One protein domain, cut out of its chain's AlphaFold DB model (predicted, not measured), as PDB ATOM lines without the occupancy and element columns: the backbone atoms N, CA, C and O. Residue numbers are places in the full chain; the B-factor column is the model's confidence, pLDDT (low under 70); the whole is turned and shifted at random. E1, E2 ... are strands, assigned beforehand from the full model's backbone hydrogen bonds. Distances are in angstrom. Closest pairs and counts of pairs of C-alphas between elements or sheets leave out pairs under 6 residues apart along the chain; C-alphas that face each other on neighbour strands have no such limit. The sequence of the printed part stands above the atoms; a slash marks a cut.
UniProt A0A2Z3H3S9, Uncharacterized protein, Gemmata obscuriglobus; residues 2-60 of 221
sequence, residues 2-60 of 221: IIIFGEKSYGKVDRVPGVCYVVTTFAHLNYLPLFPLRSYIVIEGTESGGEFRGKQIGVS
ATOM      1  N   ILE A   2      54.540  -9.980  -9.808       92.19
ATOM      2  CA  ILE A   2      53.517  -9.407 -10.693       92.19
ATOM      3  C   ILE A   2      52.342 -10.381 -10.700       92.19
ATOM      4  O   ILE A   2      52.518 -11.546 -11.047       92.19
ATOM      5  N   ILE A   3      51.175  -9.920 -10.256       91.19
ATOM      6  CA  ILE A   3      49.928 -10.682 -10.314       91.19
ATOM      7  C   ILE A   3      49.232 -10.303 -11.622       91.19
ATOM      8  O   ILE A   3      48.887  -9.139 -11.810       91.19
ATOM      9  N   ILE A   4      49.044 -11.266 -12.527       93.06
ATOM     10  CA  ILE A   4      48.355 -11.053 -13.807       93.06
ATOM     11  C   ILE A   4      46.921 -11.564 -13.669       93.06
ATOM     12  O   ILE A   4      46.685 -12.775 -13.639       93.06
ATOM     13  N   PHE A   5      45.972 -10.635 -13.587       95.75
ATOM     14  CA  PHE A   5      44.540 -10.918 -13.608       95.75
ATOM     15  C   PHE A   5      43.951 -10.498 -14.954       95.75
ATOM     16  O   PHE A   5      44.317  -9.452 -15.489       95.75
ATOM     17  N   GLY A   6      43.060 -11.312 -15.510       95.56
ATOM     18  CA  GLY A   6      42.438 -11.019 -16.794       95.56
ATOM     19  C   GLY A   6      41.441 -12.082 -17.226       95.56
ATOM     20  O   GLY A   6      41.126 -13.011 -16.479       95.56
ATOM     21  N   GLU A   7      40.956 -11.931 -18.452       95.88
ATOM     22  CA  GLU A   7      40.041 -12.865 -19.093       95.88
ATOM     23  C   GLU A   7      40.717 -13.490 -20.308       95.88
ATOM     24  O   GLU A   7      41.369 -12.803 -21.098       95.88
ATOM     25  N   LYS A   8      40.564 -14.804 -20.474       94.12
ATOM     26  CA  LYS A   8      41.101 -15.507 -21.640       94.12
ATOM     27  C   LYS A   8      40.200 -16.663 -22.038       94.12
ATOM     28  O   LYS A   8      39.646 -17.356 -21.186       94.12
ATOM     29  N   SER A   9      40.047 -16.861 -23.342       93.69
ATOM     30  CA  SER A   9      39.300 -17.986 -23.907       93.69
ATOM     31  C   SER A   9      40.152 -19.253 -23.902       93.69
ATOM     32  O   SER A   9      41.280 -19.258 -24.396       93.69
ATOM     33  N   TYR A  10      39.603 -20.329 -23.344       90.12
ATOM     34  CA  TYR A  10      40.223 -21.647 -23.244       90.12
ATOM     35  C   TYR A  10      39.296 -22.735 -23.792       90.12
ATOM     36  O   TYR A  10      38.080 -22.555 -23.880       90.12
ATOM     37  N   GLY A  11      39.902 -23.885 -24.102       83.25
ATOM     38  CA  GLY A  11      39.201 -25.141 -24.361       83.25
ATOM     39  C   GLY A  11      38.364 -25.117 -25.634       83.25
ATOM     40  O   GLY A  11      37.154 -24.954 -25.551       83.25
ATOM     41  N   LYS A  12      39.002 -25.329 -26.796       90.12
ATOM     42  CA  LYS A  12      38.284 -25.638 -28.041       90.12
ATOM     43  C   LYS A  12      37.632 -27.016 -27.888       90.12
ATOM     44  O   LYS A  12      38.314 -28.032 -28.013       90.12
ATOM     45  N   VAL A  13      36.343 -27.042 -27.568       86.88
ATOM     46  CA  VAL A  13      35.545 -28.263 -27.371       86.88
ATOM     47  C   VAL A  13      34.423 -28.337 -28.401       86.88
ATOM     48  O   VAL A  13      34.149 -27.355 -29.090       86.88
ATOM     49  N   ASP A  14      33.808 -29.515 -28.542       85.88
ATOM     50  CA  ASP A  14      32.725 -29.778 -29.500       85.88
ATOM     51  C   ASP A  14      33.030 -29.278 -30.926       85.88
ATOM     52  O   ASP A  14      32.159 -28.762 -31.624       85.88
ATOM     53  N   ARG A  15      34.298 -29.385 -31.350       88.19
ATOM     54  CA  ARG A  15      34.732 -28.905 -32.665       88.19
ATOM     55  C   ARG A  15      34.046 -29.710 -33.761       88.19
ATOM     56  O   ARG A  15      34.212 -30.927 -33.843       88.19
ATOM     57  N   VAL A  16      33.363 -28.994 -34.641       85.50
ATOM     58  CA  VAL A  16      32.900 -29.468 -35.940       85.50
ATOM     59  C   VAL A  16      33.913 -28.963 -36.972       85.50
ATOM     60  O   VAL A  16      33.926 -27.763 -37.252       85.50
ATOM     61  N   PRO A  17      34.804 -29.835 -37.486       83.56
ATOM     62  CA  PRO A  17      35.904 -29.412 -38.346       83.56
ATOM     63  C   PRO A  17      35.423 -28.604 -39.553       83.56
ATOM     64  O   PRO A  17      34.548 -29.054 -40.287       83.56
ATOM     65  N   GLY A  18      36.007 -27.422 -39.748       85.06
ATOM     66  CA  GLY A  18      35.697 -26.524 -40.862       85.06
ATOM     67  C   GLY A  18      34.435 -25.681 -40.671       85.06
ATOM     68  O   GLY A  18      34.111 -24.894 -41.553       85.06
ATOM     69  N   VAL A  19      33.731 -25.817 -39.541       88.75
ATOM     70  CA  VAL A  19      32.477 -25.096 -39.280       88.75
ATOM     71  C   VAL A  19      32.602 -24.239 -38.030       88.75
ATOM     72  O   VAL A  19      32.607 -23.010 -38.104       88.75
ATOM     73  N   CYS A  20      32.690 -24.867 -36.859       92.31
ATOM     74  CA  CYS A  20      32.699 -24.147 -35.596       92.31
ATOM     75  C   CYS A  20      33.285 -24.972 -34.454       92.31
ATOM     76  O   CYS A  20      33.470 -26.186 -34.545       92.31
ATOM     77  N   TYR A  21      33.559 -24.306 -33.341       93.50
ATOM     78  CA  TYR A  21      33.909 -24.949 -32.084       93.50
ATOM     79  C   TYR A  21      33.443 -24.089 -30.912       93.50
ATOM     80  O   TYR A  21      33.231 -22.884 -31.050       93.50
ATOM     81  N   VAL A  22      33.289 -24.698 -29.743       93.44
ATOM     82  CA  VAL A  22      32.921 -23.977 -28.525       93.44
ATOM     83  C   VAL A  22      34.184 -23.580 -27.771       93.44
ATOM     84  O   VAL A  22      35.087 -24.396 -27.591       93.44
ATOM     85  N   VAL A  23      34.240 -22.333 -27.302       94.56
ATOM     86  CA  VAL A  23      35.234 -21.854 -26.327       94.56
ATOM     87  C   VAL A  23      34.557 -21.310 -25.096       94.56
ATOM     88  O   VAL A  23      33.438 -20.807 -25.159       94.56
ATOM     89  N   THR A  24      35.265 -21.362 -23.973       94.44
ATOM     90  CA  THR A  24      34.820 -20.721 -22.738       94.44
ATOM     91  C   THR A  24      35.857 -19.703 -22.289       94.44
ATOM     92  O   THR A  24      37.039 -20.016 -22.162       94.44
ATOM     93  N   THR A  25      35.421 -18.467 -22.078       95.12
ATOM     94  CA  THR A  25      36.214 -17.391 -21.488       95.12
ATOM     95  C   THR A  25      36.225 -17.564 -19.980       95.12
ATOM     96  O   THR A  25      35.168 -17.642 -19.357       95.12
ATOM     97  N   PHE A  26      37.416 -17.623 -19.396       95.56
ATOM     98  CA  PHE A  26      37.620 -17.739 -17.959       95.56
ATOM     99  C   PHE A  26      38.262 -16.472 -17.411       95.56
ATOM    100  O   PHE A  26      39.191 -15.936 -18.019       95.56
ATOM    101  N   ALA A  27      37.827 -16.062 -16.220       96.25
ATOM    102  CA  ALA A  27      38.645 -15.227 -15.356       96.25
ATOM    103  C   ALA A  27      39.859 -16.051 -14.920       96.25
ATOM    104  O   ALA A  27      39.701 -17.188 -14.462       96.25
ATOM    105  N   HIS A  28      41.062 -15.503 -15.059       94.56
ATOM    106  CA  HIS A  28      42.287 -16.200 -14.694       94.56
ATOM    107  C   HIS A  28      43.179 -15.380 -13.767       94.56
ATOM    108  O   HIS A  28      43.255 -14.155 -13.853       94.56
ATOM    109  N   LEU A  29      43.936 -16.090 -12.933       95.75
ATOM    110  CA  LEU A  29      44.994 -15.537 -12.095       95.75
ATOM    111  C   LEU A  29      46.306 -16.227 -12.455       95.75
ATOM    112  O   LEU A  29      46.417 -17.439 -12.302       95.75
ATOM    113  N   ASN A  30      47.288 -15.479 -12.959       93.75
ATOM    114  CA  ASN A  30      48.565 -16.030 -13.433       93.75
ATOM    115  C   ASN A  30      48.366 -17.227 -14.385       93.75
ATOM    116  O   ASN A  30      48.986 -18.273 -14.219       93.75
ATOM    117  N   TYR A  31      47.469 -17.070 -15.366       89.88
ATOM    118  CA  TYR A  31      47.079 -18.093 -16.349       89.88
ATOM    119  C   TYR A  31      46.296 -19.300 -15.811       89.88
ATOM    120  O   TYR A  31      45.909 -20.151 -16.614       89.88
ATOM    121  N   LEU A  32      46.014 -19.371 -14.507       90.44
ATOM    122  CA  LEU A  32      45.152 -20.399 -13.928       90.44
ATOM    123  C   LEU A  32      43.674 -20.006 -14.112       90.44
ATOM    124  O   LEU A  32      43.265 -18.987 -13.549       90.44
ATOM    125  N   PRO A  33      42.865 -20.772 -14.869       90.88
ATOM    126  CA  PRO A  33      41.447 -20.476 -15.057       90.88
ATOM    127  C   PRO A  33      40.669 -20.733 -13.757       90.88
ATOM    128  O   PRO A  33      40.618 -21.860 -13.262       90.88
ATOM    129  N   LEU A  34      40.055 -19.688 -13.201       92.56
ATOM    130  CA  LEU A  34      39.353 -19.739 -11.915       92.56
ATOM    131  C   LEU A  34      37.854 -19.993 -12.076       92.56
ATOM    132  O   LEU A  34      37.323 -20.921 -11.477       92.56
ATOM    133  N   PHE A  35      37.181 -19.171 -12.883       91.56
ATOM    134  CA  PHE A  35      35.734 -19.241 -13.079       91.56
ATOM    135  C   PHE A  35      35.403 -18.969 -14.544       91.56
ATOM    136  O   PHE A  35      35.961 -18.024 -15.116       91.56
ATOM    137  N   PRO A  36      34.521 -19.760 -15.178       94.19
ATOM    138  CA  PRO A  36      34.039 -19.418 -16.500       94.19
ATOM    139  C   PRO A  36      33.119 -18.211 -16.396       94.19
ATOM    140  O   PRO A  36      32.290 -18.100 -15.496       94.19
ATOM    141  N   LEU A  37      33.264 -17.316 -17.356       95.50
ATOM    142  CA  LEU A  37      32.461 -16.114 -17.465       95.50
ATOM    143  C   LEU A  37      31.412 -16.294 -18.555       95.50
ATOM    144  O   LEU A  37      30.230 -16.042 -18.336       95.50
ATOM    145  N   ARG A  38      31.844 -16.721 -19.747       95.38
ATOM    146  CA  ARG A  38      31.001 -16.815 -20.947       95.38
ATOM    147  C   ARG A  38      31.481 -17.942 -21.845       95.38
ATOM    148  O   ARG A  38      32.676 -18.225 -21.885       95.38
ATOM    149  N   SER A  39      30.568 -18.541 -22.597       95.00
ATOM    150  CA  SER A  39      30.900 -19.502 -23.646       95.00
ATOM    151  C   SER A  39      30.461 -18.956 -25.001       95.00
ATOM    152  O   SER A  39      29.462 -18.245 -25.098       95.00
ATOM    153  N   TYR A  40      31.216 -19.275 -26.046       95.50
ATOM    154  CA  TYR A  40      30.966 -18.816 -27.408       95.50
ATOM    155  C   TYR A  40      31.065 -19.985 -28.379       95.50
ATOM    156  O   TYR A  40      31.986 -20.793 -28.273       95.50
ATOM    157  N   ILE A  41      30.151 -20.038 -29.346       95.19
ATOM    158  CA  ILE A  41      30.339 -20.816 -30.571       95.19
ATOM    159  C   ILE A  41      31.134 -19.936 -31.526       95.19
ATOM    160  O   ILE A  41      30.636 -18.895 -31.951       95.19
ATOM    161  N   VAL A  42      32.360 -20.337 -31.832       95.19
ATOM    162  CA  VAL A  42      33.277 -19.626 -32.721       95.19
ATOM    163  C   VAL A  42      33.225 -20.259 -34.097       95.19
ATOM    164  O   VAL A  42      33.357 -21.477 -34.207       95.19
ATOM    165  N   ILE A  43      33.056 -19.442 -35.136       94.44
ATOM    166  CA  ILE A  43      33.125 -19.902 -36.525       94.44
ATOM    167  C   ILE A  43      34.597 -20.111 -36.884       94.44
ATOM    168  O   ILE A  43      35.415 -19.195 -36.749       94.44
ATOM    169  N   GLU A  44      34.935 -21.320 -37.320       92.38
ATOM    170  CA  GLU A  44      36.315 -21.698 -37.620       92.38
ATOM    171  C   GLU A  44      36.852 -20.899 -38.819       92.38
ATOM    172  O   GLU A  44      36.170 -20.748 -39.831       92.38
ATOM    173  N   GLY A  45      38.061 -20.343 -38.697       91.06
ATOM    174  CA  GLY A  45      38.676 -19.509 -39.734       91.06
ATOM    175  C   GLY A  45      38.331 -18.019 -39.640       91.06
ATOM    176  O   GLY A  45      38.828 -17.231 -40.441       91.06
ATOM    177  N   THR A  46      37.521 -17.608 -38.659       92.38
ATOM    178  CA  THR A  46      37.219 -16.185 -38.402       92.38
ATOM    179  C   THR A  46      38.083 -15.563 -37.304       92.38
ATOM    180  O   THR A  46      37.914 -14.387 -36.988       92.38
ATOM    181  N   GLU A  47      38.993 -16.334 -36.703       91.50
ATOM    182  CA  GLU A  47      39.850 -15.861 -35.616       91.50
ATOM    183  C   GLU A  47      40.977 -14.960 -36.148       91.50
ATOM    184  O   GLU A  47      41.819 -15.407 -36.927       91.50
ATOM    185  N   SER A  48      41.043 -13.705 -35.696       90.56
ATOM    186  CA  SER A  48      42.123 -12.773 -36.046       90.56
ATOM    187  C   SER A  48      42.454 -11.853 -34.875       90.56
ATOM    188  O   SER A  48      41.574 -11.212 -34.312       90.56
ATOM    189  N   GLY A  49      43.727 -11.794 -34.472       83.62
ATOM    190  CA  GLY A  49      44.198 -10.821 -33.473       83.62
ATOM    191  C   GLY A  49      43.556 -10.913 -32.079       83.62
ATOM    192  O   GLY A  49      43.638  -9.956 -31.320       83.62
ATOM    193  N   GLY A  50      42.930 -12.042 -31.725       82.44
ATOM    194  CA  GLY A  50      42.185 -12.205 -30.467       82.44
ATOM    195  C   GLY A  50      40.685 -11.921 -30.583       82.44
ATOM    196  O   GLY A  50      39.941 -12.204 -29.646       82.44
ATOM    197  N   GLU A  51      40.233 -11.444 -31.740       90.50
ATOM    198  CA  GLU A  51      38.825 -11.330 -32.098       90.50
ATOM    199  C   GLU A  51      38.372 -12.565 -32.883       90.50
ATOM    200  O   GLU A  51      39.167 -13.275 -33.504       90.50
ATOM    201  N   PHE A  52      37.072 -12.844 -32.841       94.25
ATOM    202  CA  PHE A  52      36.453 -13.926 -33.594       94.25
ATOM    203  C   PHE A  52      34.982 -13.608 -33.858       94.25
ATOM    204  O   PHE A  52      34.347 -12.876 -33.094       94.25
ATOM    205  N   ARG A  53      34.405 -14.194 -34.914       93.62
ATOM    206  CA  ARG A  53      32.952 -14.158 -35.115       93.62
ATOM    207  C   ARG A  53      32.332 -15.353 -34.409       93.62
ATOM    208  O   ARG A  53      32.718 -16.499 -34.635       93.62
ATOM    209  N   GLY A  54      31.362 -15.085 -33.546       92.81
ATOM    210  CA  GLY A  54      30.705 -16.139 -32.795       92.81
ATOM    211  C   GLY A  54      29.419 -15.705 -32.116       92.81
ATOM    212  O   GLY A  54      29.118 -14.517 -32.011       92.81
ATOM    213  N   LYS A  55      28.661 -16.695 -31.649       94.94
ATOM    214  CA  LYS A  55      27.423 -16.502 -30.887       94.94
ATOM    215  C   LYS A  55      27.666 -16.876 -29.432       94.94
ATOM    216  O   LYS A  55      28.185 -17.955 -29.151       94.94
ATOM    217  N   GLN A  56      27.302 -15.988 -28.510       95.75
ATOM    218  CA  GLN A  56      27.375 -16.290 -27.085       95.75
ATOM    219  C   GLN A  56      26.326 -17.347 -26.723       95.75
ATOM    220  O   GLN A  56      25.166 -17.246 -27.125       95.75
ATOM    221  N   ILE A  57      26.742 -18.335 -25.937       94.50
ATOM    222  CA  ILE A  57      25.894 -19.400 -25.406       94.50
ATOM    223  C   ILE A  57      25.983 -19.433 -23.878       94.50
ATOM    224  O   ILE A  57      26.933 -18.923 -23.274       94.50
ATOM    225  N   GLY A  58      24.975 -20.027 -23.241       92.88
ATOM    226  CA  GLY A  58      24.979 -20.238 -21.797       92.88
ATOM    227  C   GLY A  58      26.107 -21.180 -21.373       92.88
ATOM    228  O   GLY A  58      26.378 -22.182 -22.036       92.88
ATOM    229  N   VAL A  59      26.758 -20.876 -20.251       91.38
ATOM    230  CA  VAL A  59      27.772 -21.766 -19.671       91.38
ATOM    231  C   VAL A  59      27.075 -22.996 -19.089       91.38
ATOM    232  O   VAL A  59      26.192 -22.883 -18.238       91.38
ATOM    233  N   SER A  60      27.492 -24.190 -19.510       86.88
ATOM    234  CA  SER A  60      27.013 -25.438 -18.911       86.88
ATOM    235  C   SER A  60      27.783 -25.740 -17.626       86.88
ATOM    236  O   SER A  60      28.911 -26.238 -17.664       86.88
TER     237      SER A  60
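This is residues 2 to 60 of the 221 residues of an uncharacterized protein of Gemmata obscuriglobus (UniProt A0A2Z3H3S9). A single, strongly twisted sheet makes this domain: three long strands, E1, E2 and E3, run side by side as two successive hairpins, and the short strand E4 lines the edge beside the later part of E3, residues 39 to 43. No named helix covers either face, and a loop of residues 44 to 53 joins E3 to E4. The printed part has 59 residues with four named strands in the order E1, E2, E3, E4, which is also their order across the sheet, and neighbours are antiparallel throughout. The class is all strand; the whole is only just compact, close to loose, with a radius of gyration of the C-alphas of 12.0 A and spans of 39 by 27 by 16 A.

E1, residues 5 to 16, is an edge strand, and its neighbour is the inner strand E2, residues 20 to 29. They form a hairpin, antiparallel at 157 degrees; C-alphas 9 and 25 face each other at 4.0 A, and N 10 and O 24 are within hydrogen-bond range at 2.8 A. E3, residues 32 to 43, is the other inner strand and forms a hairpin with E2, antiparallel at 157 degrees. Between these two, C-alphas 24 and 39 face each other at 4.2 A, N 23 and O 40 are 2.9 A apart, and N 34 and O 27 are 2.8 A apart. E3 bends by 95 degrees at residue 35. E4, residues 54 to 57, is the second edge strand and forms a hairpin with E3, antiparallel at 126 degrees. Across this pair C-alphas 42 and 54 face each other at 4.3 A, and N 57 and O 39 are within hydrogen-bond range at 2.8 A. E1 and E4 are apart. The four strands form a meander, each the antiparallel neighbour of the one before. From edge to edge their lines turn by 82 degrees, and the way across the sheet turns by 35 degrees.

E1 begins with C-alpha 5 at (44.540, -10.918, -13.608) and measures 31.3 A from first to last C-alpha. E2 measures 27.9 A and E3 25.6 A; C-alpha 43, where E3 ends, is at (33.125, -19.902, -36.525). E4 measures 9.4 A and ends with C-alpha 57 at (25.894, -19.400, -25.406).

The two C-alphas farthest apart are those of Ile 2 and Gly 18, at 39.0 A. The printed part has no cut. The links E1 to E2 and E2 to E3 are tight, and the link E3 to E4, with 10 residues, is short. The mean pLDDT of the printed part is 92.0, and no printed residue is under 70.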